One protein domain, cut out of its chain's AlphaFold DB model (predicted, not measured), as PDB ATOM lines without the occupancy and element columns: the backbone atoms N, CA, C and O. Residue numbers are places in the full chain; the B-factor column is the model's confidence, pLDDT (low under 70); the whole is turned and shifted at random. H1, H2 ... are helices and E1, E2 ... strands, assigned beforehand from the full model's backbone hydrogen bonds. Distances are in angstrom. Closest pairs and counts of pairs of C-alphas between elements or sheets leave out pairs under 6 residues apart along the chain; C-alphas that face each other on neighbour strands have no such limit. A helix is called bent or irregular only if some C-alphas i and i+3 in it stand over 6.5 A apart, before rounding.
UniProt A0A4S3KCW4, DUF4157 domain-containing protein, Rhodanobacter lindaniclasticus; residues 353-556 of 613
ATOM      1  N   TYR A 353      25.325  10.838  -4.516       86.44
ATOM      2  CA  TYR A 353      25.956  11.627  -5.568       86.44
ATOM      3  C   TYR A 353      26.928  10.742  -6.339       86.44
ATOM      4  O   TYR A 353      27.890  10.231  -5.772       86.44
ATOM      5  N   ILE A 354      26.666  10.549  -7.628       89.31
ATOM      6  CA  ILE A 354      27.434   9.642  -8.478       89.31
ATOM      7  C   ILE A 354      28.198  10.467  -9.524       89.31
ATOM      8  O   ILE A 354      27.564  11.021 -10.429       89.31
ATOM      9  N   PRO A 355      29.532  10.598  -9.407       87.19
ATOM     10  CA  PRO A 355      30.332  11.366 -10.352       87.19
ATOM     11  C   PRO A 355      30.698  10.549 -11.601       87.19
ATOM     12  O   PRO A 355      30.988   9.356 -11.523       87.19
ATOM     13  N   TYR A 356      30.755  11.221 -12.750       89.62
ATOM     14  CA  TYR A 356      31.356  10.721 -13.985       89.62
ATOM     15  C   TYR A 356      32.370  11.735 -14.505       89.62
ATOM     16  O   TYR A 356      31.996  12.881 -14.762       89.62
ATOM     17  N   PHE A 357      33.628  11.331 -14.668       88.19
ATOM     18  CA  PHE A 357      34.743  12.240 -14.944       88.19
ATOM     19  C   PHE A 357      35.125  12.296 -16.430       88.19
ATOM     20  O   PHE A 357      35.154  11.289 -17.141       88.19
ATOM     21  N   PHE A 358      35.493  13.490 -16.885       87.44
ATOM     22  CA  PHE A 358      35.777  13.812 -18.277       87.44
ATOM     23  C   PHE A 358      37.205  14.313 -18.483       87.44
ATOM     24  O   PHE A 358      37.859  14.855 -17.588       87.44
ATOM     25  N   LYS A 359      37.685  14.170 -19.714       86.12
ATOM     26  CA  LYS A 359      38.934  14.755 -20.189       86.12
ATOM     27  C   LYS A 359      38.827  16.285 -20.269       86.12
ATOM     28  O   LYS A 359      37.749  16.854 -20.448       86.12
ATOM     29  N   TYR A 360      39.972  16.955 -20.129       81.25
ATOM     30  CA  TYR A 360      40.084  18.410 -20.257       81.25
ATOM     31  C   TYR A 360      39.474  18.918 -21.567       81.25
ATOM     32  O   TYR A 360      39.756  18.359 -22.626       81.25
ATOM     33  N   ALA A 361      38.670  19.974 -21.467       76.19
ATOM     34  CA  ALA A 361      37.946  20.657 -22.541       76.19
ATOM     35  C   ALA A 361      37.056  19.759 -23.421       76.19
ATOM     36  O   ALA A 361      36.603  20.189 -24.474       76.19
ATOM     37  N   GLU A 362      36.794  18.521 -23.002       83.69
ATOM     38  CA  GLU A 362      36.097  17.514 -23.798       83.69
ATOM     39  C   GLU A 362      34.996  16.833 -22.965       83.69
ATOM     40  O   GLU A 362      34.976  16.896 -21.727       83.69
ATOM     41  N   THR A 363      34.079  16.144 -23.648       88.31
ATOM     42  CA  THR A 363      33.115  15.208 -23.037       88.31
ATOM     43  C   THR A 363      33.559  13.747 -23.164       88.31
ATOM     44  O   THR A 363      32.783  12.834 -22.885       88.31
ATOM     45  N   ALA A 364      34.797  13.507 -23.608       88.69
ATOM     46  CA  ALA A 364      35.406  12.183 -23.620       88.69
ATOM     47  C   ALA A 364      35.761  11.733 -22.187       88.69
ATOM     48  O   ALA A 364      36.025  12.592 -21.339       88.69
ATOM     49  N   PRO A 365      35.802  10.420 -21.898       88.12
ATOM     50  CA  PRO A 365      36.206   9.915 -20.587       88.12
ATOM     51  C   PRO A 365      37.600  10.402 -20.188       88.12
ATOM     52  O   PRO A 365      38.484  10.561 -21.036       88.12
ATOM     53  N   THR A 366      37.807  10.626 -18.892       84.25
ATOM     54  CA  THR A 366      39.136  10.969 -18.373       84.25
ATOM     55  C   THR A 366      40.168   9.872 -18.697       84.25
ATOM     56  O   THR A 366      39.859   8.685 -18.576       84.25
ATOM     57  N   PRO A 367      41.409  10.226 -19.091       82.56
ATOM     58  CA  PRO A 367      42.492   9.253 -19.254       82.56
ATOM     59  C   PRO A 367      43.012   8.710 -17.909       82.56
ATOM     60  O   PRO A 367      43.810   7.769 -17.884       82.56
ATOM     61  N   ASN A 368      42.589   9.299 -16.787       81.19
ATOM     62  CA  ASN A 368      42.946   8.853 -15.452       81.19
ATOM     63  C   ASN A 368      42.190   7.566 -15.093       81.19
ATOM     64  O   ASN A 368      40.997   7.584 -14.792       81.19
ATOM     65  N   LYS A 369      42.908   6.438 -15.096       81.94
ATOM     66  CA  LYS A 369      42.329   5.104 -14.871       81.94
ATOM     67  C   LYS A 369      41.600   4.964 -13.531       81.94
ATOM     68  O   LYS A 369      40.611   4.237 -13.470       81.94
ATOM     69  N   ALA A 370      42.054   5.642 -12.475       74.81
ATOM     70  CA  ALA A 370      41.396   5.586 -11.169       74.81
ATOM     71  C   ALA A 370      40.023   6.273 -11.223       74.81
ATOM     72  O   ALA A 370      39.012   5.674 -10.864       74.81
ATOM     73  N   MET A 371      39.964   7.487 -11.775       78.81
ATOM     74  CA  MET A 371      38.711   8.229 -11.956       78.81
ATOM     75  C   MET A 371      37.775   7.577 -12.982       78.81
ATOM     76  O   MET A 371      36.553   7.613 -12.824       78.81
ATOM     77  N   GLN A 372      38.326   6.934 -14.012       84.06
ATOM     78  CA  GLN A 372      37.542   6.143 -14.958       84.06
ATOM     79  C   GLN A 372      36.895   4.935 -14.263       84.06
ATOM     80  O   GLN A 372      35.695   4.723 -14.402       84.06
ATOM     81  N   THR A 373      37.655   4.214 -13.432       82.81
ATOM     82  CA  THR A 373      37.135   3.099 -12.621       82.81
ATOM     83  C   THR A 373      36.038   3.571 -11.662       82.81
ATOM     84  O   THR A 373      34.994   2.928 -11.559       82.81
ATOM     85  N   LEU A 374      36.226   4.721 -11.002       81.38
ATOM     86  CA  LEU A 374      35.200   5.339 -10.154       81.38
ATOM     87  C   LEU A 374      33.933   5.686 -10.946       81.38
ATOM     88  O   LEU A 374      32.832   5.420 -10.472       81.38
ATOM     89  N   SER A 375      34.083   6.221 -12.160       87.19
ATOM     90  CA  SER A 375      32.959   6.559 -13.041       87.19
ATOM     91  C   SER A 375      32.155   5.317 -13.438       87.19
ATOM     92  O   SER A 375      30.927   5.310 -13.353       87.19
ATOM     93  N   ASP A 376      32.839   4.243 -13.838       88.38
ATOM     94  CA  ASP A 376      32.197   2.994 -14.255       88.38
ATOM     95  C   ASP A 376      31.484   2.292 -13.091       88.38
ATOM     96  O   ASP A 376      30.337   1.853 -13.239       88.38
ATOM     97  N   ASN A 377      32.129   2.234 -11.922       87.81
ATOM     98  CA  ASN A 377      31.537   1.684 -10.702       87.81
ATOM     99  C   ASN A 377      30.349   2.526 -10.232       87.81
ATOM    100  O   ASN A 377      29.304   1.976  -9.888       87.81
ATOM    101  N   GLY A 378      30.483   3.852 -10.281       88.44
ATOM    102  CA  GLY A 378      29.430   4.791  -9.920       88.44
ATOM    103  C   GLY A 378      28.186   4.629 -10.791       88.44
ATOM    104  O   GLY A 378      27.077   4.548 -10.269       88.44
ATOM    105  N   LEU A 379      28.339   4.496 -12.113       92.75
ATOM    106  CA  LEU A 379      27.203   4.243 -13.010       92.75
ATOM    107  C   LEU A 379      26.483   2.928 -12.681       92.75
ATOM    108  O   LEU A 379      25.256   2.860 -12.770       92.75
ATOM    109  N   GLN A 380      27.217   1.886 -12.288       92.00
ATOM    110  CA  GLN A 380      26.599   0.634 -11.850       92.00
ATOM    111  C   GLN A 380      25.912   0.780 -10.480       92.00
ATOM    112  O   GLN A 380      24.820   0.247 -10.284       92.00
ATOM    113  N   GLU A 381      26.499   1.537  -9.551       90.62
ATOM    114  CA  GLU A 381      25.874   1.880  -8.270       90.62
ATOM    115  C   GLU A 381      24.569   2.660  -8.475       90.62
ATOM    116  O   GLU A 381      23.563   2.344  -7.841       90.62
ATOM    117  N   ALA A 382      24.543   3.615  -9.407       92.62
ATOM    118  CA  ALA A 382      23.343   4.370  -9.753       92.62
ATOM    119  C   ALA A 382      22.200   3.447 -10.196       92.62
ATOM    120  O   ALA A 382      21.074   3.592  -9.722       92.62
ATOM    121  N   VAL A 383      22.486   2.450 -11.043       93.75
ATOM    122  CA  VAL A 383      21.498   1.433 -11.443       93.75
ATOM    123  C   VAL A 383      21.004   0.628 -10.241       93.75
ATOM    124  O   VAL A 383      19.800   0.411 -10.106       93.75
ATOM    125  N   ASN A 384      21.897   0.222  -9.338       91.31
ATOM    126  CA  ASN A 384      21.520  -0.528  -8.137       91.31
ATOM    127  C   ASN A 384      20.630   0.303  -7.196       91.31
ATOM    128  O   ASN A 384      19.666  -0.215  -6.634       91.31
ATOM    129  N   LEU A 385      20.920   1.596  -7.046       92.06
ATOM    130  CA  LEU A 385      20.120   2.525  -6.247       92.06
ATOM    131  C   LEU A 385      18.735   2.754  -6.863       92.06
ATOM    132  O   LEU A 385      17.741   2.734  -6.138       92.06
ATOM    133  N   LEU A 386      18.652   2.900  -8.188       92.56
ATOM    134  CA  LEU A 386      17.386   3.002  -8.922       92.56
ATOM    135  C   LEU A 386      16.526   1.740  -8.758       92.56
ATOM    136  O   LEU A 386      15.337   1.835  -8.465       92.56
ATOM    137  N   LEU A 387      17.133   0.553  -8.857       89.56
ATOM    138  CA  LEU A 387      16.470  -0.718  -8.529       89.56
ATOM    139  C   LEU A 387      16.010  -0.771  -7.062       89.56
ATOM    140  O   LEU A 387      14.991  -1.387  -6.759       89.56
ATOM    141  N   GLY A 388      16.734  -0.101  -6.162       85.38
ATOM    142  CA  GLY A 388      16.401   0.074  -4.746       85.38
ATOM    143  C   GLY A 388      15.375   1.175  -4.443       85.38
ATOM    144  O   GLY A 388      15.172   1.492  -3.268       85.38
ATOM    145  N   GLY A 389      14.747   1.765  -5.466       86.75
ATOM    146  CA  GLY A 389      13.678   2.760  -5.328       86.75
ATOM    147  C   GLY A 389      14.145   4.213  -5.213       86.75
ATOM    148  O   GLY A 389      13.323   5.090  -4.953       86.75
ATOM    149  N   TYR A 390      15.438   4.497  -5.393       92.12
ATOM    150  CA  TYR A 390      15.895   5.882  -5.524       92.12
ATOM    151  C   TYR A 390      15.389   6.487  -6.836       92.12
ATOM    152  O   TYR A 390      15.204   5.785  -7.829       92.12
ATOM    153  N   ARG A 391      15.224   7.810  -6.857       92.88
ATOM    154  CA  ARG A 391      14.852   8.567  -8.059       92.88
ATOM    155  C   ARG A 391      15.944   9.545  -8.459       92.88
ATOM    156  O   ARG A 391      16.604  10.132  -7.603       92.88
ATOM    157  N   ILE A 392      16.101   9.752  -9.763       94.38
ATOM    158  CA  ILE A 392      16.997  10.783 -10.298       94.38
ATOM    159  C   ILE A 392      16.373  12.137  -9.986       94.38
ATOM    160  O   ILE A 392      15.294  12.461 -10.479       94.38
ATOM    161  N   ALA A 393      17.038  12.910  -9.135       91.44
ATOM    162  CA  ALA A 393      16.606  14.253  -8.787       91.44
ATOM    163  C   ALA A 393      17.036  15.255  -9.859       91.44
ATOM    164  O   ALA A 393      16.247  16.105 -10.258       91.44
ATOM    165  N   ARG A 394      18.291  15.149 -10.317       93.56
ATOM    166  CA  ARG A 394      18.905  15.988 -11.357       93.56
ATOM    167  C   ARG A 394      20.263  15.429 -11.787       93.56
ATOM    168  O   ARG A 394      20.852  14.613 -11.077       93.56
ATOM    169  N   ILE A 395      20.773  15.917 -12.915       92.94
ATOM    170  CA  ILE A 395      22.154  15.700 -13.362       92.94
ATOM    171  C   ILE A 395      22.826  17.057 -13.564       92.94
ATOM    172  O   ILE A 395      22.308  17.914 -14.281       92.94
ATOM    173  N   GLU A 396      23.983  17.246 -12.937       89.00
ATOM    174  CA  GLU A 396      24.700  18.521 -12.930       89.00
ATOM    175  C   GLU A 396      26.075  18.354 -13.558       89.00
ATOM    176  O   GLU A 396      26.901  17.597 -13.062       89.00
ATOM    177  N   GLY A 397      26.337  19.049 -14.654       87.19
ATOM    178  CA  GLY A 397      27.654  19.068 -15.271       87.19
ATOM    179  C   GLY A 397      28.474  20.248 -14.780       87.19
ATOM    180  O   GLY A 397      27.935  21.312 -14.479       87.19
ATOM    181  N   SER A 398      29.782  20.048 -14.691       82.00
ATOM    182  CA  SER A 398      30.763  21.046 -14.274       82.00
ATOM    183  C   SER A 398      31.908  21.108 -15.286       82.00
ATOM    184  O   SER A 398      32.326  20.098 -15.869       82.00
ATOM    185  N   ALA A 399      32.396  22.321 -15.524       76.12
ATOM    186  CA  ALA A 399      33.564  22.578 -16.349       76.12
ATOM    187  C   ALA A 399      34.597  23.372 -15.563       76.12
ATOM    188  O   ALA A 399      34.232  24.236 -14.774       76.12
ATOM    189  N   SER A 400      35.871  23.047 -15.775       69.19
ATOM    190  CA  SER A 400      37.004  23.835 -15.282       69.19
ATOM    191  C   SER A 400      37.110  25.136 -16.097       69.19
ATOM    192  O   SER A 400      36.428  25.252 -17.117       69.19
ATOM    193  N   PRO A 401      37.974  26.106 -15.746       64.19
ATOM    194  CA  PRO A 401      38.273  27.232 -16.622       64.19
ATOM    195  C   PRO A 401      39.134  26.726 -17.784       64.19
ATOM    196  O   PRO A 401      40.360  26.809 -17.793       64.19
ATOM    197  N   GLU A 402      38.465  26.097 -18.742       66.12
ATOM    198  CA  GLU A 402      39.053  25.457 -19.917       66.12
ATOM    199  C   GLU A 402      38.493  26.028 -21.227       66.12
ATOM    200  O   GLU A 402      39.112  25.859 -22.278       66.12
ATOM    201  N   GLY A 403      37.402  26.802 -21.147       61.31
ATOM    202  CA  GLY A 403      36.706  27.378 -22.294       61.31
ATOM    203  C   GLY A 403      35.761  26.367 -22.958       61.31
ATOM    204  O   GLY A 403      35.565  25.260 -22.449       61.31
ATOM    205  N   PRO A 404      35.135  26.719 -24.094       60.19
ATOM    206  CA  PRO A 404      34.319  25.780 -24.852       60.19
ATOM    207  C   PRO A 404      35.203  24.699 -25.496       60.19
ATOM    208  O   PRO A 404      36.420  24.848 -25.595       60.19
ATOM    209  N   GLU A 405      34.587  23.639 -26.027       53.19
ATOM    210  CA  GLU A 405      35.250  22.477 -26.661       53.19
ATOM    211  C   GLU A 405      36.218  22.840 -27.820       53.19
ATOM    212  O   GLU A 405      37.005  22.020 -28.289       53.19
ATOM    213  N   LYS A 406      36.215  24.106 -28.270       57.66
ATOM    214  CA  LYS A 406      37.154  24.677 -29.242       57.66
ATOM    215  C   LYS A 406      37.917  25.846 -28.614       57.66
ATOM    216  O   LYS A 406      37.326  26.870 -28.289       57.66
ATOM    217  N   LYS A 407      39.244  25.704 -28.491       51.47
ATOM    218  CA  LYS A 407      40.155  26.720 -27.934       51.47
ATOM    219  C   LYS A 407      39.985  28.084 -28.616       51.47
ATOM    220  O   LYS A 407      40.498  28.296 -29.712       51.47
ATOM    221  N   GLU A 408      39.405  29.042 -27.906       53.56
ATOM    222  CA  GLU A 408      39.682  30.460 -28.128       53.56
ATOM    223  C   GLU A 408      40.887  30.843 -27.259       53.56
ATOM    224  O   GLU A 408      40.864  30.694 -26.037       53.56
ATOM    225  N   ARG A 409      41.993  31.286 -27.876       46.22
ATOM    226  CA  ARG A 409      43.192  31.703 -27.128       46.22
ATOM    227  C   ARG A 409      42.830  32.835 -26.152       46.22
ATOM    228  O   ARG A 409      42.460  33.917 -26.590       46.22
ATOM    229  N   GLY A 410      43.006  32.590 -24.850       50.38
ATOM    230  CA  GLY A 410      42.945  33.618 -23.800       50.38
ATOM    231  C   GLY A 410      41.546  33.989 -23.290       50.38
ATOM    232  O   GLY A 410      41.389  35.048 -22.687       50.38
ATOM    233  N   SER A 411      40.531  33.153 -23.521       52.97
ATOM    234  CA  SER A 411      39.134  33.436 -23.167       52.97
ATOM    235  C   SER A 411      38.540  32.290 -22.333       52.97
ATOM    236  O   SER A 411      38.132  31.272 -22.881       52.97
ATOM    237  N   PHE A 412      38.469  32.442 -21.001       60.38
ATOM    238  CA  PHE A 412      37.685  31.562 -20.110       60.38
ATOM    239  C   PHE A 412      36.193  31.914 -20.156       60.38
ATOM    240  O   PHE A 412      35.582  32.182 -19.125       60.38
ATOM    241  N   LYS A 413      35.626  31.993 -21.362       60.06
ATOM    242  CA  LYS A 413      34.208  32.293 -21.574       60.06
ATOM    243  C   LYS A 413      33.456  31.029 -21.983       60.06
ATOM    244  O   LYS A 413      34.006  30.208 -22.708       60.06
ATOM    245  N   ASN A 414      32.184  30.921 -21.612       68.25
ATOM    246  CA  ASN A 414      31.257  29.853 -22.014       68.25
ATOM    247  C   ASN A 414      31.530  28.470 -21.385       68.25
ATOM    248  O   ASN A 414      31.134  27.452 -21.961       68.25
ATOM    249  N   ASN A 415      32.120  28.395 -20.188       74.50
ATOM    250  CA  ASN A 415      32.285  27.120 -19.468       74.50
ATOM    251  C   ASN A 415      30.929  26.477 -19.143       74.50
ATOM    252  O   ASN A 415      30.801  25.257 -19.139       74.50
ATOM    253  N   THR A 416      29.883  27.290 -18.970       77.31
ATOM    254  CA  THR A 416      28.497  26.814 -18.794       77.31
ATOM    255  C   THR A 416      28.018  25.928 -19.955       77.31
ATOM    256  O   THR A 416      27.259  24.982 -19.740       77.31
ATOM    257  N   VAL A 417      28.479  26.189 -21.187       82.88
ATOM    258  CA  VAL A 417      28.122  25.392 -22.375       82.88
ATOM    259  C   VAL A 417      28.768  24.011 -22.305       82.88
ATOM    260  O   VAL A 417      28.078  23.005 -22.464       82.88
ATOM    261  N   LEU A 418      30.068  23.950 -22.000       84.06
ATOM    262  CA  LEU A 418      30.783  22.684 -21.826       84.06
ATOM    263  C   LEU A 418      30.249  21.898 -20.619       84.06
ATOM    264  O   LEU A 418      30.045  20.688 -20.701       84.06
ATOM    265  N   ALA A 419      29.950  22.585 -19.518       85.50
ATOM    266  CA  ALA A 419      29.323  21.994 -18.346       85.50
ATOM    267  C   ALA A 419      27.963  21.376 -18.698       85.50
ATOM    268  O   ALA A 419      27.679  20.243 -18.313       85.50
ATOM    269  N   LYS A 420      27.134  22.062 -19.493       89.81
ATOM    270  CA  LYS A 420      25.856  21.514 -19.961       89.81
ATOM    271  C   LYS A 420      26.060  20.291 -20.859       89.81
ATOM    272  O   LYS A 420      25.407  19.275 -20.642       89.81
ATOM    273  N   ALA A 421      27.006  20.351 -21.796       90.00
ATOM    274  CA  ALA A 421      27.342  19.220 -22.661       90.00
ATOM    275  C   ALA A 421      27.796  17.988 -21.853       90.00
ATOM    276  O   ALA A 421      27.409  16.860 -22.161       90.00
ATOM    277  N   ARG A 422      28.552  18.194 -20.768       90.94
ATOM    278  CA  ARG A 422      28.939  17.136 -19.824       90.94
ATOM    279  C   ARG A 422      27.755  16.576 -19.043       90.94
ATOM    280  O   ARG A 422      27.667  15.360 -18.898       90.94
ATOM    281  N   ALA A 423      26.825  17.417 -18.590       92.31
ATOM    282  CA  ALA A 423      25.591  16.964 -17.940       92.31
ATOM    283  C   ALA A 423      24.767  16.057 -18.874       92.31
ATOM    284  O   ALA A 423      24.327  14.975 -18.483       92.31
ATOM    285  N   GLU A 424      24.617  16.466 -20.135       95.06
ATOM    286  CA  GLU A 424      23.926  15.693 -21.171       95.06
ATOM    287  C   GLU A 424      24.651  14.382 -21.492       95.06
ATOM    288  O   GLU A 424      24.010  13.341 -21.644       95.06
ATOM    289  N   GLN A 425      25.984  14.407 -21.552       94.75
ATOM    290  CA  GLN A 425      26.780  13.196 -21.729       94.75
ATOM    291  C   GLN A 425      26.630  12.244 -20.536       94.75
ATOM    292  O   GLN A 425      26.447  11.047 -20.743       94.75
ATOM    293  N   GLY A 426      26.630  12.761 -19.305       93.62
ATOM    294  CA  GLY A 426      26.364  11.980 -18.095       93.62
ATOM    295  C   GLY A 426      24.996  11.298 -18.134       93.62
ATOM    296  O   GLY A 426      24.894  10.113 -17.821       93.62
ATOM    297  N   LYS A 427      23.958  12.000 -18.614       95.44
ATOM    298  CA  LYS A 427      22.637  11.400 -18.855       95.44
ATOM    299  C   LYS A 427      22.706  10.259 -19.870       95.44
ATOM    300  O   LYS A 427      22.193   9.181 -19.591       95.44
ATOM    301  N   ARG A 428      23.338  10.477 -21.031       95.50
ATOM    302  CA  ARG A 428      23.458   9.447 -22.083       95.50
ATOM    303  C   ARG A 428      24.123   8.176 -21.557       95.50
ATOM    304  O   ARG A 428      23.606   7.086 -21.772       95.50
ATOM    305  N   LEU A 429      25.215   8.329 -20.814       94.94
ATOM    306  CA  LEU A 429      25.958   7.215 -20.224       94.94
ATOM    307  C   LEU A 429      25.141   6.454 -19.170       94.94
ATOM    308  O   LEU A 429      25.175   5.222 -19.129       94.94
ATOM    309  N   LEU A 430      24.378   7.168 -18.334       94.75
ATOM    310  CA  LEU A 430      23.449   6.549 -17.389       94.75
ATOM    311  C   LEU A 430      22.341   5.782 -18.122       94.75
ATOM    312  O   LEU A 430      22.086   4.627 -17.787       94.75
ATOM    313  N   ASP A 431      21.730   6.376 -19.148       94.81
ATOM    314  CA  ASP A 431      20.677   5.740 -19.947       94.81
ATOM    315  C   ASP A 431      21.187   4.466 -20.644       94.81
ATOM    316  O   ASP A 431      20.510   3.436 -20.629       94.81
ATOM    317  N   GLU A 432      22.385   4.504 -21.234       94.44
ATOM    318  CA  GLU A 432      23.045   3.334 -21.833       94.44
ATOM    319  C   GLU A 432      23.284   2.233 -20.798       94.44
ATOM    320  O   GLU A 432      23.000   1.058 -21.052       94.44
ATOM    321  N   ARG A 433      23.754   2.607 -19.602       93.69
ATOM    322  CA  ARG A 433      23.973   1.658 -18.508       93.69
ATOM    323  C   ARG A 433      22.661   1.044 -18.024       93.69
ATOM    324  O   ARG A 433      22.629  -0.164 -17.784       93.69
ATOM    325  N   ILE A 434      21.589   1.827 -17.903       93.06
ATOM    326  CA  ILE A 434      20.260   1.327 -17.531       93.06
ATOM    327  C   ILE A 434      19.747   0.344 -18.592       93.06
ATOM    328  O   ILE A 434      19.352  -0.766 -18.242       93.06
ATOM    329  N   LYS A 435      19.816   0.703 -19.882       91.69
ATOM    330  CA  LYS A 435      19.393  -0.162 -21.001       91.69
ATOM    331  C   LYS A 435      20.144  -1.495 -21.014       91.69
ATOM    332  O   LYS A 435      19.512  -2.543 -21.046       91.69
ATOM    333  N   LYS A 436      21.468  -1.465 -20.855       89.69
ATOM    334  CA  LYS A 436      22.290  -2.683 -20.778       89.69
ATOM    335  C   LYS A 436      21.887  -3.609 -19.622       89.69
ATOM    336  O   LYS A 436      21.967  -4.824 -19.757       89.69
ATOM    337  N   ASN A 437      21.485  -3.051 -18.477       86.69
ATOM    338  CA  ASN A 437      21.017  -3.846 -17.336       86.69
ATOM    339  C   ASN A 437      19.570  -4.349 -17.524       86.69
ATOM    340  O   ASN A 437      19.231  -5.406 -16.998       86.69
ATOM    341  N   LEU A 438      18.730  -3.635 -18.283       85.75
ATOM    342  CA  LEU A 438      17.370  -4.069 -18.623       85.75
ATOM    343  C   LEU A 438      17.356  -5.331 -19.494       85.75
ATOM    344  O   LEU A 438      16.527  -6.205 -19.251       85.75
ATOM    345  N   ASP A 439      18.297  -5.461 -20.433       78.00
ATOM    346  CA  ASP A 439      18.404  -6.626 -21.329       78.00
ATOM    347  C   ASP A 439      18.657  -7.954 -20.578       78.00
ATOM    348  O   ASP A 439      18.399  -9.033 -21.112       78.00
ATOM    349  N   GLY A 440      19.136  -7.893 -19.327       68.56
ATOM    350  CA  GLY A 440      19.446  -9.055 -18.486       68.56
ATOM    351  C   GLY A 440      18.439  -9.366 -17.367       68.56
ATOM    352  O   GLY A 440      18.704 -10.258 -16.560       68.56
ATOM    353  N   LEU A 441      17.311  -8.646 -17.263       69.94
ATOM    354  CA  LEU A 441      16.364  -8.755 -16.138       69.94
ATOM    355  C   LEU A 441      14.992  -9.335 -16.542       69.94
ATOM    356  O   LEU A 441      14.415  -8.978 -17.562       69.94
ATOM    357  N   MET A 442      14.412 -10.177 -15.673       56.56
ATOM    358  CA  MET A 442      13.011 -10.630 -15.770       56.56
ATOM    359  C   MET A 442      12.028  -9.444 -15.658       56.56
ATOM    360  O   MET A 442      12.255  -8.524 -14.869       56.56
ATOM    361  N   ILE A 443      10.889  -9.508 -16.368       56.38
ATOM    362  CA  ILE A 443       9.897  -8.416 -16.529       56.38
ATOM    363  C   ILE A 443       9.544  -7.712 -15.201       56.38
ATOM    364  O   ILE A 443       9.542  -6.485 -15.143       56.38
ATOM    365  N   MET A 444       9.337  -8.460 -14.112       47.12
ATOM    366  CA  MET A 444       8.905  -7.931 -12.804       47.12
ATOM    367  C   MET A 444       9.962  -7.097 -12.051       47.12
ATOM    368  O   MET A 444       9.602  -6.322 -11.172       47.12
ATOM    369  N   ARG A 445      11.261  -7.220 -12.371       61.28
ATOM    370  CA  ARG A 445      12.346  -6.428 -11.739       61.28
ATOM    371  C   ARG A 445      12.799  -5.233 -12.586       61.28
ATOM    372  O   ARG A 445      13.689  -4.497 -12.177       61.28
ATOM    373  N   SER A 446      12.194  -5.046 -13.759       77.00
ATOM    374  CA  SER A 446      12.588  -4.024 -14.739       77.00
ATOM    375  C   SER A 446      11.904  -2.664 -14.543       77.00
ATOM    376  O   SER A 446      12.347  -1.663 -15.103       77.00
ATOM    377  N   GLU A 447      10.831  -2.616 -13.751       82.75
ATOM    378  CA  GLU A 447       9.935  -1.460 -13.679       82.75
ATOM    379  C   GLU A 447      10.598  -0.175 -13.145       82.75
ATOM    380  O   GLU A 447      10.475   0.856 -13.810       82.75
ATOM    381  N   PRO A 448      11.391  -0.196 -12.050       87.25
ATOM    382  CA  PRO A 448      12.068   1.014 -11.567       87.25
ATOM    383  C   PRO A 448      13.031   1.615 -12.601       87.25
ATOM    384  O   PRO A 448      13.151   2.830 -12.735       87.25
ATOM    385  N   LEU A 449      13.692   0.758 -13.384       89.44
ATOM    386  CA  LEU A 449      14.624   1.176 -14.430       89.44
ATOM    387  C   LEU A 449      13.904   1.756 -15.656       89.44
ATOM    388  O   LEU A 449      14.365   2.745 -16.226       89.44
ATOM    389  N   LYS A 450      12.752   1.194 -16.039       88.12
ATOM    390  CA  LYS A 450      11.888   1.764 -17.087       88.12
ATOM    391  C   LYS A 450      11.358   3.139 -16.687       88.12
ATOM    392  O   LYS A 450      11.392   4.064 -17.496       88.12
ATOM    393  N   GLN A 451      10.931   3.289 -15.434       87.62
ATOM    394  CA  GLN A 451      10.491   4.570 -14.884       87.62
ATOM    395  C   GLN A 451      11.627   5.596 -14.867       87.62
ATOM    396  O   GLN A 451      11.412   6.736 -15.269       87.62
ATOM    397  N   ALA A 452      12.844   5.195 -14.489       89.50
ATOM    398  CA  ALA A 452      14.010   6.077 -14.521       89.50
ATOM    399  C   ALA A 452      14.350   6.574 -15.942       89.50
ATOM    400  O   ALA A 452      14.697   7.743 -16.100       89.50
ATOM    401  N   LEU A 453      14.205   5.727 -16.973       91.06
ATOM    402  CA  LEU A 453      14.390   6.125 -18.380       91.06
ATOM    403  C   LEU A 453      13.295   7.073 -18.887       91.06
ATOM    404  O   LEU A 453      13.569   7.926 -19.730       91.06
ATOM    405  N   ALA A 454      12.062   6.909 -18.403       89.62
ATOM    406  CA  ALA A 454      10.919   7.742 -18.777       89.62
ATOM    407  C   ALA A 454      10.820   9.047 -17.963       89.62
ATOM    408  O   ALA A 454      10.094   9.963 -18.352       89.62
ATOM    409  N   ALA A 455      11.522   9.138 -16.830       86.62
ATOM    410  CA  ALA A 455      11.450  10.274 -15.925       86.62
ATOM    411  C   ALA A 455      12.016  11.553 -16.558       86.62
ATOM    412  O   ALA A 455      13.070  11.555 -17.196       86.62
ATOM    413  N   SER A 456      11.327  12.668 -16.313       90.19
ATOM    414  CA  SER A 456      11.832  14.004 -16.615       90.19
ATOM    415  C   SER A 456      12.491  14.586 -15.368       90.19
ATOM    416  O   SER A 456      11.872  14.651 -14.306       90.19
ATOM    417  N   TYR A 457      13.750  14.996 -15.492       90.88
ATOM    418  CA  TYR A 457      14.520  15.628 -14.424       90.88
ATOM    419  C   TYR A 457      15.466  16.687 -15.012       90.88
ATOM    420  O   TYR A 457      15.849  16.591 -16.183       90.88
ATOM    421  N   PRO A 458      15.863  17.705 -14.227       92.38
ATOM    422  CA  PRO A 458      16.772  18.742 -14.693       92.38
ATOM    423  C   PRO A 458      18.140  18.178 -15.093       92.38
ATOM    424  O   PRO A 458      18.753  17.408 -14.350       92.38
ATOM    425  N   VAL A 459      18.639  18.621 -16.247       91.50
ATOM    426  CA  VAL A 459      20.007  18.384 -16.725       91.50
ATOM    427  C   VAL A 459      20.646  19.748 -16.928       91.50
ATOM    428  O   VAL A 459      20.312  20.469 -17.871       91.50
ATOM    429  N   VAL A 460      21.501  20.143 -15.992       87.19
ATOM    430  CA  VAL A 460      21.979  21.524 -15.882       87.19
ATOM    431  C   VAL A 460      23.492  21.584 -15.995       87.19
ATOM    432  O   VAL A 460      24.212  20.815 -15.365       87.19
ATOM    433  N   GLY A 461      23.983  22.516 -16.807       82.38
ATOM    434  CA  GLY A 461      25.384  22.916 -16.775       82.38
ATOM    435  C   GLY A 461      25.568  23.997 -15.728       82.38
ATOM    436  O   GLY A 461      24.888  25.021 -15.791       82.38
ATOM    437  N   ARG A 462      26.473  23.783 -14.778       73.50
ATOM    438  CA  ARG A 462      26.906  24.824 -13.848       73.50
ATOM    439  C   ARG A 462      28.208  25.432 -14.364       73.50
ATOM    440  O   ARG A 462      29.140  24.702 -14.703       73.50
ATOM    441  N   ALA A 463      28.254  26.763 -14.450       62.03
ATOM    442  CA  ALA A 463      29.519  27.480 -14.589       62.03
ATOM    443  C   ALA A 463      30.451  27.092 -13.428       62.03
ATOM    444  O   ALA A 463      29.985  26.634 -12.383       62.03
ATOM    445  N   GLU A 464      31.758  27.228 -13.627       67.31
ATOM    446  CA  GLU A 464      32.748  26.730 -12.675       67.31
ATOM    447  C   GLU A 464      32.545  27.317 -11.267       67.31
ATOM    448  O   GLU A 464      32.408  28.532 -11.098       67.31
ATOM    449  N   LEU A 465      32.532  26.435 -10.265       60.16
ATOM    450  CA  LEU A 465      32.241  26.753  -8.866       60.16
ATOM    451  C   LEU A 465      33.215  27.773  -8.250       60.16
ATOM    452  O   LEU A 465      32.821  28.576  -7.408       60.16
ATOM    453  N   PHE A 466      34.479  27.746  -8.677       66.06
ATOM    454  CA  PHE A 466      35.563  28.612  -8.198       66.06
ATOM    455  C   PHE A 466      36.079  29.573  -9.266       66.06
ATOM    456  O   PHE A 466      37.030  30.302  -9.017       66.06
ATOM    457  N   GLY A 467      35.457  29.586 -10.440       69.62
ATOM    458  CA  GLY A 467      35.820  30.430 -11.579       69.62
ATOM    459  C   GLY A 467      34.753  31.463 -11.861       69.62
ATOM    460  O   GLY A 467      34.764  32.072 -12.927       69.62
ATOM    461  N   THR A 468      33.817  31.637 -10.931       69.62
ATOM    462  CA  THR A 468      32.753  32.626 -10.982       69.62
ATOM    463  C   THR A 468      32.815  33.542  -9.764       69.62
ATOM    464  O   THR A 468      33.109  33.124  -8.643       69.62
ATOM    465  N   ASP A 469      32.568  34.832  -9.981       70.94
ATOM    466  CA  ASP A 469      32.471  35.794  -8.889       70.94
ATOM    467  C   ASP A 469      31.175  35.602  -8.072       70.94
ATOM    468  O   ASP A 469      30.338  34.750  -8.367       70.94
ATOM    469  N   ALA A 470      30.980  36.409  -7.024       68.81
ATOM    470  CA  ALA A 470      29.788  36.332  -6.171       68.81
ATOM    471  C   ALA A 470      28.457  36.588  -6.915       68.81
ATOM    472  O   ALA A 470      27.396  36.304  -6.367       68.81
ATOM    473  N   SER A 471      28.500  37.116  -8.145       70.38
ATOM    474  CA  SER A 471      27.333  37.311  -9.011       70.38
ATOM    475  C   SER A 471      27.090  36.145  -9.980       70.38
ATOM    476  O   SER A 471      26.128  36.174 -10.745       70.38
ATOM    477  N   GLY A 472      27.946  35.115  -9.954       68.50
ATOM    478  CA  GLY A 472      27.880  33.959 -10.847       68.50
ATOM    479  C   GLY A 472      28.496  34.206 -12.228       68.50
ATOM    480  O   GLY A 472      28.299  33.397 -13.137       68.50
ATOM    481  N   LYS A 473      29.232  35.309 -12.420       73.94
ATOM    482  CA  LYS A 473      29.881  35.643 -13.695       73.94
ATOM    483  C   LYS A 473      31.287  35.053 -13.763       73.94
ATOM    484  O   LYS A 473      32.051  35.165 -12.811       73.94
ATOM    485  N   GLU A 474      31.641  34.464 -14.907       73.88
ATOM    486  CA  GLU A 474      32.959  33.853 -15.140       73.88
ATOM    487  C   GLU A 474      34.109  34.873 -14.984       73.88
ATOM    488  O   GLU A 474      34.088  35.969 -15.559       73.88
ATOM    489  N   VAL A 475      35.126  34.499 -14.206       71.62
ATOM    490  CA  VAL A 475      36.329  35.283 -13.905       71.62
ATOM    491  C   VAL A 475      37.353  35.100 -15.028       71.62
ATOM    492  O   VAL A 475      37.719  33.986 -15.392       71.62
ATOM    493  N   ALA A 476      37.850  36.209 -15.580       69.25
ATOM    494  CA  ALA A 476      38.821  36.186 -16.675       69.25
ATOM    495  C   ALA A 476      40.209  35.659 -16.244       69.25
ATOM    496  O   ALA A 476      40.622  35.832 -15.095       69.25
ATOM    497  N   ASP A 477      40.973  35.099 -17.194       68.12
ATOM    498  CA  ASP A 477      42.278  34.444 -16.954       68.12
ATOM    499  C   ASP A 477      43.289  35.251 -16.120       68.12
ATOM    500  O   ASP A 477      43.850  34.698 -15.169       68.12
ATOM    501  N   PRO A 478      43.472  36.566 -16.349       71.12
ATOM    502  CA  PRO A 478      44.416  37.354 -15.557       71.12
ATOM    503  C   PRO A 478      44.051  37.451 -14.064       71.12
ATOM    504  O   PRO A 478      44.940  37.600 -13.228       71.12
ATOM    505  N   ALA A 479      42.761  37.360 -13.717       73.12
ATOM    506  CA  ALA A 479      42.254  37.496 -12.347       73.12
ATOM    507  C   ALA A 479      42.002  36.142 -11.660       73.12
ATOM    508  O   ALA A 479      41.951  36.072 -10.429       73.12
ATOM    509  N   LEU A 480      41.907  35.060 -12.438       72.38
ATOM    510  CA  LEU A 480      41.543  33.724 -11.970       72.38
ATOM    511  C   LEU A 480      42.468  33.222 -10.847       72.38
ATOM    512  O   LEU A 480      42.000  32.770  -9.811       72.38
ATOM    513  N   MET A 481      43.790  33.360 -10.990       70.62
ATOM    514  CA  MET A 481      44.747  32.887  -9.969       70.62
ATOM    515  C   MET A 481      44.661  33.629  -8.632       70.62
ATOM    516  O   MET A 481      45.066  33.088  -7.601       70.62
ATOM    517  N   SER A 482      44.246  34.896  -8.648       75.88
ATOM    518  CA  SER A 482      44.012  35.651  -7.415       75.88
ATOM    519  C   SER A 482      42.716  35.176  -6.774       75.88
ATOM    520  O   SER A 482      42.711  34.780  -5.617       75.88
ATOM    521  N   HIS A 483      41.660  35.097  -7.581       76.94
ATOM    522  CA  HIS A 483      40.342  34.656  -7.153       76.94
ATOM    523  C   HIS A 483      40.349  33.245  -6.536       76.94
ATOM    524  O   HIS A 483      39.791  33.039  -5.462       76.94
ATOM    525  N   LEU A 484      41.055  32.290  -7.148       73.06
ATOM    526  CA  LEU A 484      41.189  30.928  -6.623       73.06
ATOM    527  C   LEU A 484      41.958  30.859  -5.306       73.06
ATOM    528  O   LEU A 484      41.635  30.030  -4.463       73.06
ATOM    529  N   ARG A 485      42.975  31.707  -5.115       73.38
ATOM    530  CA  ARG A 485      43.706  31.756  -3.840       73.38
ATOM    531  C   ARG A 485      42.806  32.215  -2.699       73.38
ATOM    532  O   ARG A 485      42.917  31.662  -1.610       73.38
ATOM    533  N   ASP A 486      41.904  33.148  -2.975       75.44
ATOM    534  CA  ASP A 486      40.947  33.648  -1.988       75.44
ATOM    535  C   ASP A 486      39.822  32.631  -1.731       75.44
ATOM    536  O   ASP A 486      39.454  32.385  -0.585       75.44
ATOM    537  N   LYS A 487      39.298  31.991  -2.787       70.81
ATOM    538  CA  LYS A 487      38.197  31.013  -2.703       70.81
ATOM    539  C   LYS A 487      38.594  29.657  -2.116       70.81
ATOM    540  O   LYS A 487      37.760  29.004  -1.500       70.81
ATOM    541  N   LEU A 488      39.838  29.228  -2.324       69.88
ATOM    542  CA  LEU A 488      40.339  27.897  -1.945       69.88
ATOM    543  C   LEU A 488      41.321  27.948  -0.768       69.88
ATOM    544  O   LEU A 488      42.053  26.980  -0.515       69.88
ATOM    545  N   ALA A 489      41.346  29.074  -0.051       70.25
ATOM    546  CA  ALA A 489      42.090  29.212   1.190       70.25
ATOM    547  C   ALA A 489      41.715  28.090   2.177       70.25
ATOM    548  O   ALA A 489      40.605  27.554   2.153       70.25
ATOM    549  N   ALA A 490      42.669  27.698   3.024       67.06
ATOM    550  CA  ALA A 490      42.392  26.727   4.076       67.06
ATOM    551  C   ALA A 490      41.325  27.297   5.032       67.06
ATOM    552  O   ALA A 490      41.396  28.488   5.358       67.06
ATOM    553  N   PRO A 491      40.346  26.488   5.475       69.44
ATOM    554  CA  PRO A 491      39.353  26.949   6.434       69.44
ATOM    555  C   PRO A 491      40.027  27.342   7.754       69.44
ATOM    556  O   PRO A 491      41.016  26.735   8.170       69.44
ATOM    557  N   ALA A 492      39.477  28.355   8.426       74.25
ATOM    558  CA  ALA A 492      39.861  28.662   9.798       74.25
ATOM    559  C   ALA A 492      39.466  27.504  10.734       74.25
ATOM    560  O   ALA A 492      38.522  26.763  10.455       74.25
ATOM    561  N   GLU A 493      40.176  27.354  11.851       70.94
ATOM    562  CA  GLU A 493      39.931  26.283  12.822       70.94
ATOM    563  C   GLU A 493      38.460  26.286  13.290       70.94
ATOM    564  O   GLU A 493      37.943  27.301  13.756       70.94
ATOM    565  N   GLY A 494      37.759  25.162  13.099       64.38
ATOM    566  CA  GLY A 494      36.333  25.014  13.423       64.38
ATOM    567  C   GLY A 494      35.341  25.447  12.331       64.38
ATOM    568  O   GLY A 494      34.136  25.275  12.526       64.38
ATOM    569  N   GLN A 495      35.795  25.962  11.182       66.31
ATOM    570  CA  GLN A 495      34.929  26.229  10.026       66.31
ATOM    571  C   GLN A 495      34.919  25.054   9.033       66.31
ATOM    572  O   GLN A 495      35.955  24.425   8.812       66.31
ATOM    573  N   PRO A 496      33.764  24.737   8.416       60.53
ATOM    574  CA  PRO A 496      33.691  23.710   7.380       60.53
ATOM    575  C   PRO A 496      34.505  24.130   6.151       60.53
ATOM    576  O   PRO A 496      34.446  25.288   5.739       60.53
ATOM    577  N   ASP A 497      35.245  23.190   5.551       65.44
ATOM    578  CA  ASP A 497      35.978  23.460   4.309       65.44
ATOM    579  C   ASP A 497      34.971  23.879   3.215       65.44
ATOM    580  O   ASP A 497      34.012  23.136   2.965       65.44
ATOM    581  N   PRO A 498      35.153  25.039   2.555       61.50
ATOM    582  CA  PRO A 498      34.295  25.469   1.452       61.50
ATOM    583  C   PRO A 498      34.146  24.394   0.368       61.50
ATOM    584  O   PRO A 498      33.075  24.222  -0.207       61.50
ATOM    585  N   LEU A 499      35.188  23.594   0.143       63.53
ATOM    586  CA  LEU A 499      35.184  22.502  -0.828       63.53
ATOM    587  C   LEU A 499      34.293  21.324  -0.397       63.53
ATOM    588  O   LEU A 499      33.828  20.550  -1.239       63.53
ATOM    589  N   ALA A 500      34.038  21.163   0.904       61.31
ATOM    590  CA  ALA A 500      33.181  20.106   1.434       61.31
ATOM    591  C   ALA A 500      31.686  20.436   1.277       61.31
ATOM    592  O   ALA A 500      30.885  19.539   1.010       61.31
ATOM    593  N   GLN A 501      31.306  21.710   1.403       58.53
ATOM    594  CA  GLN A 501      29.923  22.174   1.189       58.53
ATOM    595  C   GLN A 501      29.510  22.106  -0.282       58.53
ATOM    596  O   GLN A 501      28.354  21.862  -0.610       58.53
ATOM    597  N   GLU A 502      30.492  22.248  -1.158       59.28
ATOM    598  CA  GLU A 502      30.335  22.288  -2.603       59.28
ATOM    599  C   GLU A 502      30.437  20.903  -3.274       59.28
ATOM    600  O   GLU A 502      30.534  20.774  -4.497       59.28
ATOM    601  N   HIS A 503      30.430  19.836  -2.463       60.97
ATOM    602  CA  HIS A 503      30.579  18.441  -2.890       60.97
ATOM    603  C   HIS A 503      31.873  18.159  -3.671       60.97
ATOM    604  O   HIS A 503      31.948  17.162  -4.387       60.97
ATOM    605  N   VAL A 504      32.894  19.011  -3.558       59.31
ATOM    606  CA  VAL A 504      34.190  18.842  -4.236       59.31
ATOM    607  C   VAL A 504      35.056  17.834  -3.495       59.31
ATOM    608  O   VAL A 504      35.634  16.978  -4.136       59.31
ATOM    609  N   ILE A 505      35.061  17.882  -2.161       54.81
ATOM    610  CA  ILE A 505      35.715  16.894  -1.273       54.81
ATOM    611  C   ILE A 505      34.730  16.279  -0.255       54.81
ATOM    612  O   ILE A 505      35.125  15.559   0.656       54.81
ATOM    613  N   GLY A 506      33.438  16.622  -0.355       58.09
ATOM    614  CA  GLY A 506      32.467  16.504   0.740       58.09
ATOM    615  C   GLY A 506      31.343  15.470   0.599       58.09
ATOM    616  O   GLY A 506      31.459  14.450  -0.082       58.09
ATOM    617  N   ALA A 507      30.257  15.725   1.342       48.94
ATOM    618  CA  ALA A 507      29.241  14.747   1.734       48.94
ATOM    619  C   ALA A 507      28.534  14.064   0.549       48.94
ATOM    620  O   ALA A 507      27.956  14.725  -0.317       48.94
ATOM    621  N   GLY A 508      28.543  12.725   0.572       53.34
ATOM    622  CA  GLY A 508      27.817  11.858  -0.361       53.34
ATOM    623  C   GLY A 508      28.653  11.218  -1.479       53.34
ATOM    624  O   GLY A 508      28.103  10.407  -2.224       53.34
ATOM    625  N   LEU A 509      29.952  11.531  -1.556       58.09
ATOM    626  CA  LEU A 509      30.955  10.808  -2.351       58.09
ATOM    627  C   LEU A 509      31.484   9.573  -1.592       58.09
ATOM    628  O   LEU A 509      31.382   9.503  -0.366       58.09
ATOM    629  N   SER A 510      32.041   8.586  -2.305       60.03
ATOM    630  CA  SER A 510      32.714   7.443  -1.669       60.03
ATOM    631  C   SER A 510      34.002   7.885  -0.960       60.03
ATOM    632  O   SER A 510      34.618   8.875  -1.347       60.03
ATOM    633  N   VAL A 511      34.432   7.133   0.061       64.50
ATOM    634  CA  VAL A 511      35.671   7.409   0.823       64.50
ATOM    635  C   VAL A 511      36.898   7.497  -0.098       64.50
ATOM    636  O   VAL A 511      37.771   8.341   0.101       64.50
ATOM    637  N   ASP A 512      36.926   6.680  -1.152       60.41
ATOM    638  CA  ASP A 512      38.001   6.679  -2.148       60.41
ATOM    639  C   ASP A 512      38.001   7.955  -3.002       60.41
ATOM    640  O   ASP A 512      39.060   8.526  -3.259       60.41
ATOM    641  N   ALA A 513      36.818   8.435  -3.406       59.97
ATOM    642  CA  ALA A 513      36.683   9.684  -4.152       59.97
ATOM    643  C   ALA A 513      37.064  10.895  -3.285       59.97
ATOM    644  O   ALA A 513      37.822  11.751  -3.726       59.97
ATOM    645  N   GLN A 514      36.634  10.916  -2.019       65.31
ATOM    646  CA  GLN A 514      37.006  11.969  -1.066       65.31
ATOM    647  C   GLN A 514      38.522  12.036  -0.841       65.31
ATOM    648  O   GLN A 514      39.096  13.120  -0.805       65.31
ATOM    649  N   SER A 515      39.179  10.881  -0.722       64.25
ATOM    650  CA  SER A 515      40.626  10.805  -0.491       64.25
ATOM    651  C   SER A 515      41.439  11.277  -1.703       64.25
ATOM    652  O   SER A 515      42.467  11.934  -1.534       64.25
ATOM    653  N   ALA A 516      40.979  10.967  -2.921       63.12
ATOM    654  CA  ALA A 516      41.601  11.446  -4.155       63.12
ATOM    655  C   ALA A 516      41.456  12.970  -4.305       63.12
ATOM    656  O   ALA A 516      42.451  13.661  -4.526       63.12
ATOM    657  N   ASP A 517      40.246  13.493  -4.092       65.75
ATOM    658  CA  ASP A 517      39.951  14.919  -4.244       65.75
ATOM    659  C   ASP A 517      40.688  15.764  -3.178       65.75
ATOM    660  O   ASP A 517      41.207  16.840  -3.482       65.75
ATOM    661  N   GLN A 518      40.834  15.255  -1.946       69.19
ATOM    662  CA  GLN A 518      41.580  15.927  -0.873       69.19
ATOM    663  C   GLN A 518      43.077  16.076  -1.193       69.19
ATOM    664  O   GLN A 518      43.649  17.152  -1.002       69.19
ATOM    665  N   ALA A 519      43.717  15.025  -1.713       68.56
ATOM    666  CA  ALA A 519      45.142  15.056  -2.045       68.56
ATOM    667  C   ALA A 519      45.463  16.078  -3.153       68.56
ATOM    668  O   ALA A 519      46.523  16.713  -3.145       68.56
ATOM    669  N   ASP A 520      44.541  16.260  -4.096       68.06
ATOM    670  CA  ASP A 520      44.677  17.216  -5.191       68.06
ATOM    671  C   ASP A 520      44.454  18.669  -4.745       68.06
ATOM    672  O   ASP A 520      45.183  19.576  -5.170       68.06
ATOM    673  N   VAL A 521      43.527  18.887  -3.811       69.81
ATOM    674  CA  VAL A 521      43.320  20.176  -3.133       69.81
ATOM    675  C   VAL A 521      44.548  20.579  -2.320       69.81
ATOM    676  O   VAL A 521      45.027  21.716  -2.431       69.81
ATOM    677  N   ASP A 522      45.111  19.650  -1.551       70.75
ATOM    678  CA  ASP A 522      46.315  19.894  -0.754       70.75
ATOM    679  C   ASP A 522      47.520  20.193  -1.652       70.75
ATOM    680  O   ASP A 522      48.321  21.090  -1.358       70.75
ATOM    681  N   ALA A 523      47.615  19.521  -2.801       71.56
ATOM    682  CA  ALA A 523      48.672  19.768  -3.771       71.56
ATOM    683  C   ALA A 523      48.607  21.175  -4.385       71.56
ATOM    684  O   ALA A 523      49.639  21.824  -4.594       71.56
ATOM    685  N   PHE A 524      47.406  21.700  -4.624       70.62
ATOM    686  CA  PHE A 524      47.234  23.085  -5.056       70.62
ATOM    687  C   PHE A 524      47.545  24.087  -3.947       70.62
ATOM    688  O   PHE A 524      48.289  25.042  -4.209       70.62
ATOM    689  N   ARG A 525      47.020  23.875  -2.729       71.50
ATOM    690  CA  ARG A 525      47.229  24.766  -1.572       71.50
ATOM    691  C   ARG A 525      48.719  24.906  -1.261       71.50
ATOM    692  O   ARG A 525      49.232  26.020  -1.151       71.50
ATOM    693  N   THR A 526      49.436  23.785  -1.218       74.25
ATOM    694  CA  THR A 526      50.868  23.734  -0.874       74.25
ATOM    695  C   THR A 526      51.801  23.979  -2.066       74.25
ATOM    696  O   THR A 526      52.977  24.300  -1.885       74.25
ATOM    697  N   GLY A 527      51.300  23.829  -3.298       72.12
ATOM    698  CA  GLY A 527      52.115  23.846  -4.514       72.12
ATOM    699  C   GLY A 527      53.079  22.663  -4.622       72.12
ATOM    700  O   GLY A 527      54.076  22.751  -5.352       72.12
ATOM    701  N   ARG A 528      52.821  21.582  -3.879       76.62
ATOM    702  CA  ARG A 528      53.674  20.397  -3.792       76.62
ATOM    703  C   ARG A 528      52.852  19.115  -3.835       76.62
ATOM    704  O   ARG A 528      51.755  19.069  -3.307       76.62
ATOM    705  N   ARG A 529      53.407  18.047  -4.407       78.19
ATOM    706  CA  ARG A 529      52.868  16.683  -4.276       78.19
ATOM    707  C   ARG A 529      53.983  15.800  -3.721       78.19
ATOM    708  O   ARG A 529      54.969  15.555  -4.419       78.19
ATOM    709  N   GLY A 530      53.870  15.411  -2.450       77.31
ATOM    710  CA  GLY A 530      55.020  14.922  -1.680       77.31
ATOM    711  C   GLY A 530      56.130  15.981  -1.642       77.31
ATOM    712  O   GLY A 530      55.855  17.165  -1.446       77.31
ATOM    713  N   ASP A 531      57.370  15.587  -1.931       78.12
ATOM    714  CA  ASP A 531      58.520  16.505  -1.939       78.12
ATOM    715  C   ASP A 531      58.676  17.318  -3.241       78.12
ATOM    716  O   ASP A 531      59.503  18.233  -3.327       78.12
ATOM    717  N   ARG A 532      57.874  17.032  -4.278       85.50
ATOM    718  CA  ARG A 532      57.992  17.671  -5.600       85.50
ATOM    719  C   ARG A 532      57.215  18.986  -5.666       85.50
ATOM    720  O   ARG A 532      56.013  19.000  -5.422       85.50
ATOM    721  N   ARG A 533      57.866  20.081  -6.085       83.38
ATOM    722  CA  ARG A 533      57.190  21.346  -6.450       83.38
ATOM    723  C   ARG A 533      56.461  21.219  -7.790       83.38
ATOM    724  O   ARG A 533      57.019  20.687  -8.745       83.38
ATOM    725  N   LEU A 534      55.246  21.754  -7.848       77.69
ATOM    726  CA  LEU A 534      54.396  21.771  -9.037       77.69
ATOM    727  C   LEU A 534      54.494  23.121  -9.767       77.69
ATOM    728  O   LEU A 534      54.534  24.178  -9.129       77.69
ATOM    729  N   SER A 535      54.500  23.097 -11.100       77.50
ATOM    730  CA  SER A 535      54.347  24.291 -11.942       77.50
ATOM    731  C   SER A 535      52.940  24.901 -11.819       77.50
ATOM    732  O   SER A 535      52.025  24.280 -11.279       77.50
ATOM    733  N   ARG A 536      52.743  26.132 -12.319       70.31
ATOM    734  CA  ARG A 536      51.426  26.803 -12.314       70.31
ATOM    735  C   ARG A 536      50.347  25.935 -12.971       70.31
ATOM    736  O   ARG A 536      49.276  25.776 -12.394       70.31
ATOM    737  N   ASP A 537      50.653  25.355 -14.125       67.19
ATOM    738  CA  ASP A 537      49.700  24.550 -14.889       67.19
ATOM    739  C   ASP A 537      49.428  23.203 -14.210       67.19
ATOM    740  O   ASP A 537      48.283  22.770 -14.162       67.19
ATOM    741  N   GLU A 538      50.440  22.579 -13.596       71.81
ATOM    742  CA  GLU A 538      50.258  21.349 -12.808       71.81
ATOM    743  C   GLU A 538      49.424  21.586 -11.542       71.81
ATOM    744  O   GLU A 538      48.600  20.746 -11.187       71.81
ATOM    745  N   ARG A 539      49.595  22.736 -10.873       69.31
ATOM    746  CA  ARG A 539      48.759  23.117  -9.720       69.31
ATOM    747  C   ARG A 539      47.310  23.313 -10.136       69.31
ATOM    748  O   ARG A 539      46.417  22.820  -9.459       69.31
ATOM    749  N   LEU A 540      47.080  24.018 -11.244       67.12
ATOM    750  CA  LEU A 540      45.733  24.227 -11.769       67.12
ATOM    751  C   LEU A 540      45.105  22.908 -12.216       67.12
ATOM    752  O   LEU A 540      43.953  22.645 -11.890       67.12
ATOM    753  N   GLN A 541      45.850  22.047 -12.910       68.56
ATOM    754  CA  GLN A 541      45.329  20.749 -13.328       68.56
ATOM    755  C   GLN A 541      44.903  19.871 -12.152       68.56
ATOM    756  O   GLN A 541      43.854  19.247 -12.272       68.56
ATOM    757  N   ALA A 542      45.651  19.871 -11.042       66.31
ATOM    758  CA  ALA A 542      45.326  19.074  -9.861       66.31
ATOM    759  C   ALA A 542      43.934  19.408  -9.296       66.31
ATOM    760  O   ALA A 542      43.113  18.516  -9.155       66.31
ATOM    761  N   ILE A 543      43.612  20.687  -9.064       67.94
ATOM    762  CA  ILE A 543      42.293  21.058  -8.511       67.94
ATOM    763  C   ILE A 543      41.146  20.910  -9.507       67.94
ATOM    764  O   ILE A 543      40.000  20.687  -9.118       67.94
ATOM    765  N   TYR A 544      41.431  21.048 -10.797       72.44
ATOM    766  CA  TYR A 544      40.385  21.085 -11.806       72.44
ATOM    767  C   TYR A 544      39.988  19.722 -12.346       72.44
ATOM    768  O   TYR A 544      38.858  19.578 -12.802       72.44
ATOM    769  N   GLU A 545      40.869  18.726 -12.308       73.44
ATOM    770  CA  GLU A 545      40.564  17.382 -12.802       73.44
ATOM    771  C   GLU A 545      39.353  16.733 -12.092       73.44
ATOM    772  O   GLU A 545      38.449  16.294 -12.810       73.44
ATOM    773  N   PRO A 546      39.212  16.797 -10.750       71.69
ATOM    774  CA  PRO A 546      38.005  16.347 -10.041       71.69
ATOM    775  C   PRO A 546      36.713  17.087 -10.413       71.69
ATOM    776  O   PRO A 546      35.608  16.555 -10.292       71.69
ATOM    777  N   LEU A 547      36.830  18.334 -10.875       74.81
ATOM    778  CA  LEU A 547      35.695  19.196 -11.208       74.81
ATOM    779  C   LEU A 547      35.188  18.985 -12.640       74.81
ATOM    780  O   LEU A 547      34.098  19.443 -12.984       74.81
ATOM    781  N   ARG A 548      35.934  18.261 -13.485       84.06
ATOM    782  CA  ARG A 548      35.526  17.916 -14.857       84.06
ATOM    783  C   ARG A 548      34.564  16.746 -14.837       84.06
ATOM    784  O   ARG A 548      34.913  15.642 -15.246       84.06
ATOM    785  N   ARG A 549      33.351  16.963 -14.345       86.69
ATOM    786  CA  ARG A 549      32.420  15.857 -14.115       86.69
ATOM    787  C   ARG A 549      30.973  16.182 -14.421       86.69
ATOM    788  O   ARG A 549      30.576  17.342 -14.501       86.69
ATOM    789  N   ALA A 550      30.189  15.124 -14.553       89.94
ATOM    790  CA  ALA A 550      28.751  15.144 -14.359       89.94
ATOM    791  C   ALA A 550      28.439  14.470 -13.024       89.94
ATOM    792  O   ALA A 550      29.015  13.432 -12.707       89.94
ATOM    793  N   LEU A 551      27.541  15.060 -12.246       88.75
ATOM    794  CA  LEU A 551      27.097  14.562 -10.956       88.75
ATOM    795  C   LEU A 551      25.637  14.132 -11.075       88.75
ATOM    796  O   LEU A 551      24.751  14.964 -11.272       88.75
ATOM    797  N   ILE A 552      25.389  12.828 -10.985       93.12
ATOM    798  CA  ILE A 552      24.040  12.260 -10.970       93.12
ATOM    799  C   ILE A 552      23.569  12.253  -9.517       93.12
ATOM    800  O   ILE A 552      24.179  11.603  -8.664       93.12
ATOM    801  N   VAL A 553      22.492  12.981  -9.233       91.12
ATOM    802  CA  VAL A 553      21.950  13.124  -7.877       91.12
ATOM    803  C   VAL A 553      20.735  12.222  -7.719       91.12
ATOM    804  O   VAL A 553      19.742  12.375  -8.436       91.12
ATOM    805  N   LEU A 554      20.813  11.288  -6.776       92.38
ATOM    806  CA  LEU A 554      19.784  10.291  -6.499       92.38
ATOM    807  C   LEU A 554      19.182  10.535  -5.117       92.38
ATOM    808  O   LEU A 554      19.878  10.475  -4.102       92.38
ATOM    809  N   GLU A 555      17.879  10.780  -5.077       89.38
ATOM    810  CA  GLU A 555      17.127  10.951  -3.833       89.38
ATOM    811  C   GLU A 555      16.500   9.621  -3.402       89.38
ATOM    812  O   GLU A 555      16.048   8.854  -4.262       89.38
ATOM    813  N   PRO A 556      16.478   9.322  -2.091       85.38
ATOM    814  CA  PRO A 556      15.871   8.101  -1.574       85.38
ATOM    815  C   PRO A 556      14.371   8.046  -1.913       85.38
ATOM    816  O   PRO A 556      13.744   9.094  -2.116       85.38
TER     817      PRO A 556
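This is residues 353 to 556 of the 613 residues of the protein "DUF4157 domain-containing protein" of Rhodanobacter lindaniclasticus (UniProt A0A4S3KCW4). One twisted sheet of four strands is covered on one face by H1 and H2, which slant over it and meet at a steep angle. At one end of the long axis H3 folds back along H2 and residues 439 to 444 stick out; toward the other end lie the helical hairpin of H6 and H7 and, with few contacts, H4 and H5, with a long link leading from E3 to H4 and short links from H4 to H5 and from H5 to H6. The printed part has 204 residues, with seven named helices and four named strands in the order E1 H1 E2 H2 H3 E3 H4 H5 H6 H7 E4. The sheet, E1 E4 E2 E3, is mixed, and the class is mixed, helices and strands. The whole is compact, with a radius of gyration of the C-alphas of 17.8 A and spans of 56 by 37 by 31 A, only just elongated.

Start at E4, residues 549 to 555, antiparallel to E1, residues 353 to 357, with N 354 and O 552 2.9 A apart, and to E2, residues 391 to 398, with N 551 and O 396 2.7 A apart. Next find E3, residues 459 to 462, parallel to E2, with N 460 and O 395 2.9 A apart; these pairs are within hydrogen-bond range. H2, residues 415 to 438, is on the sheet at a height of 8.0 A, making two layers, a helix layer over a sheet; its closest C-alphas to E3 are Lys 420 and Gly 461, 3.5 A. On the same face is H1, residues 369 to 387, at a height of 8.4 A. H1 touches H2 with residues 379 to 383 alone, at a steep tilt of 59 degrees; the closest C-alphas, of Leu 379 and Leu 430, are 6.2 A apart. E1, H1, E2 form a split strand-helix-strand unit, its two strands running the same way with E4 between them, and its crossover is right-handed. H3, residues 447 to 454, forms a helical hairpin with H2, its closest C-alphas Leu 449 and Ile 434 at 6.4 A, and only grazes the sheet. E2, H2, H3, E3 form a strand-helix-strand unit, parallel neighbour strands with helices between, also right-handed. H7, residues 536 to 547, grazes the sheet with residues 544 to 547 and touches H6, residues 511 to 526, at a shallow tilt of 25 degrees, opposite ways; the closest C-alphas are Arg 539 and Phe 524, 4.9 A. H5, residues 498 to 501, is near H6; it is close to but not clearly touching H4, residues 477 to 487, with C-alphas Pro 498 and Lys 487 8.0 A apart. Every O i to N i+4 pair is within hydrogen-bond range in H1, H2, H3 and H6, against 4 of 7 in H4 and 5 of 8 in H7; H5 is too short for such a pair.

Find C-alpha 353 at (25.956, 11.627, -5.568), where E1 begins. H2, the longest helix, runs 34.6 A from C-alpha 415 at (32.285, 27.120, -19.468); H1 spans 27.3 A, H6 22.4 A, E2 21.2 A and E4 19.1 A. E4 ends at C-alpha 555, (17.127, 10.951, -3.833). H4 is irregular, with C-alphas 478 and 481 7.2 A apart, and H7 only just, with C-alphas 543 and 546 6.6 A apart.

The two C-alphas farthest apart, of Met 444 and Pro 478, are 57.6 A apart. The printed part has no cut. The links E1 to H1, E2 to H2 and E3 to H4 are long. The model's mean pLDDT over the printed part is 76.8, and 68 residues are under 70, among them 400 to 414 and 494 to 521.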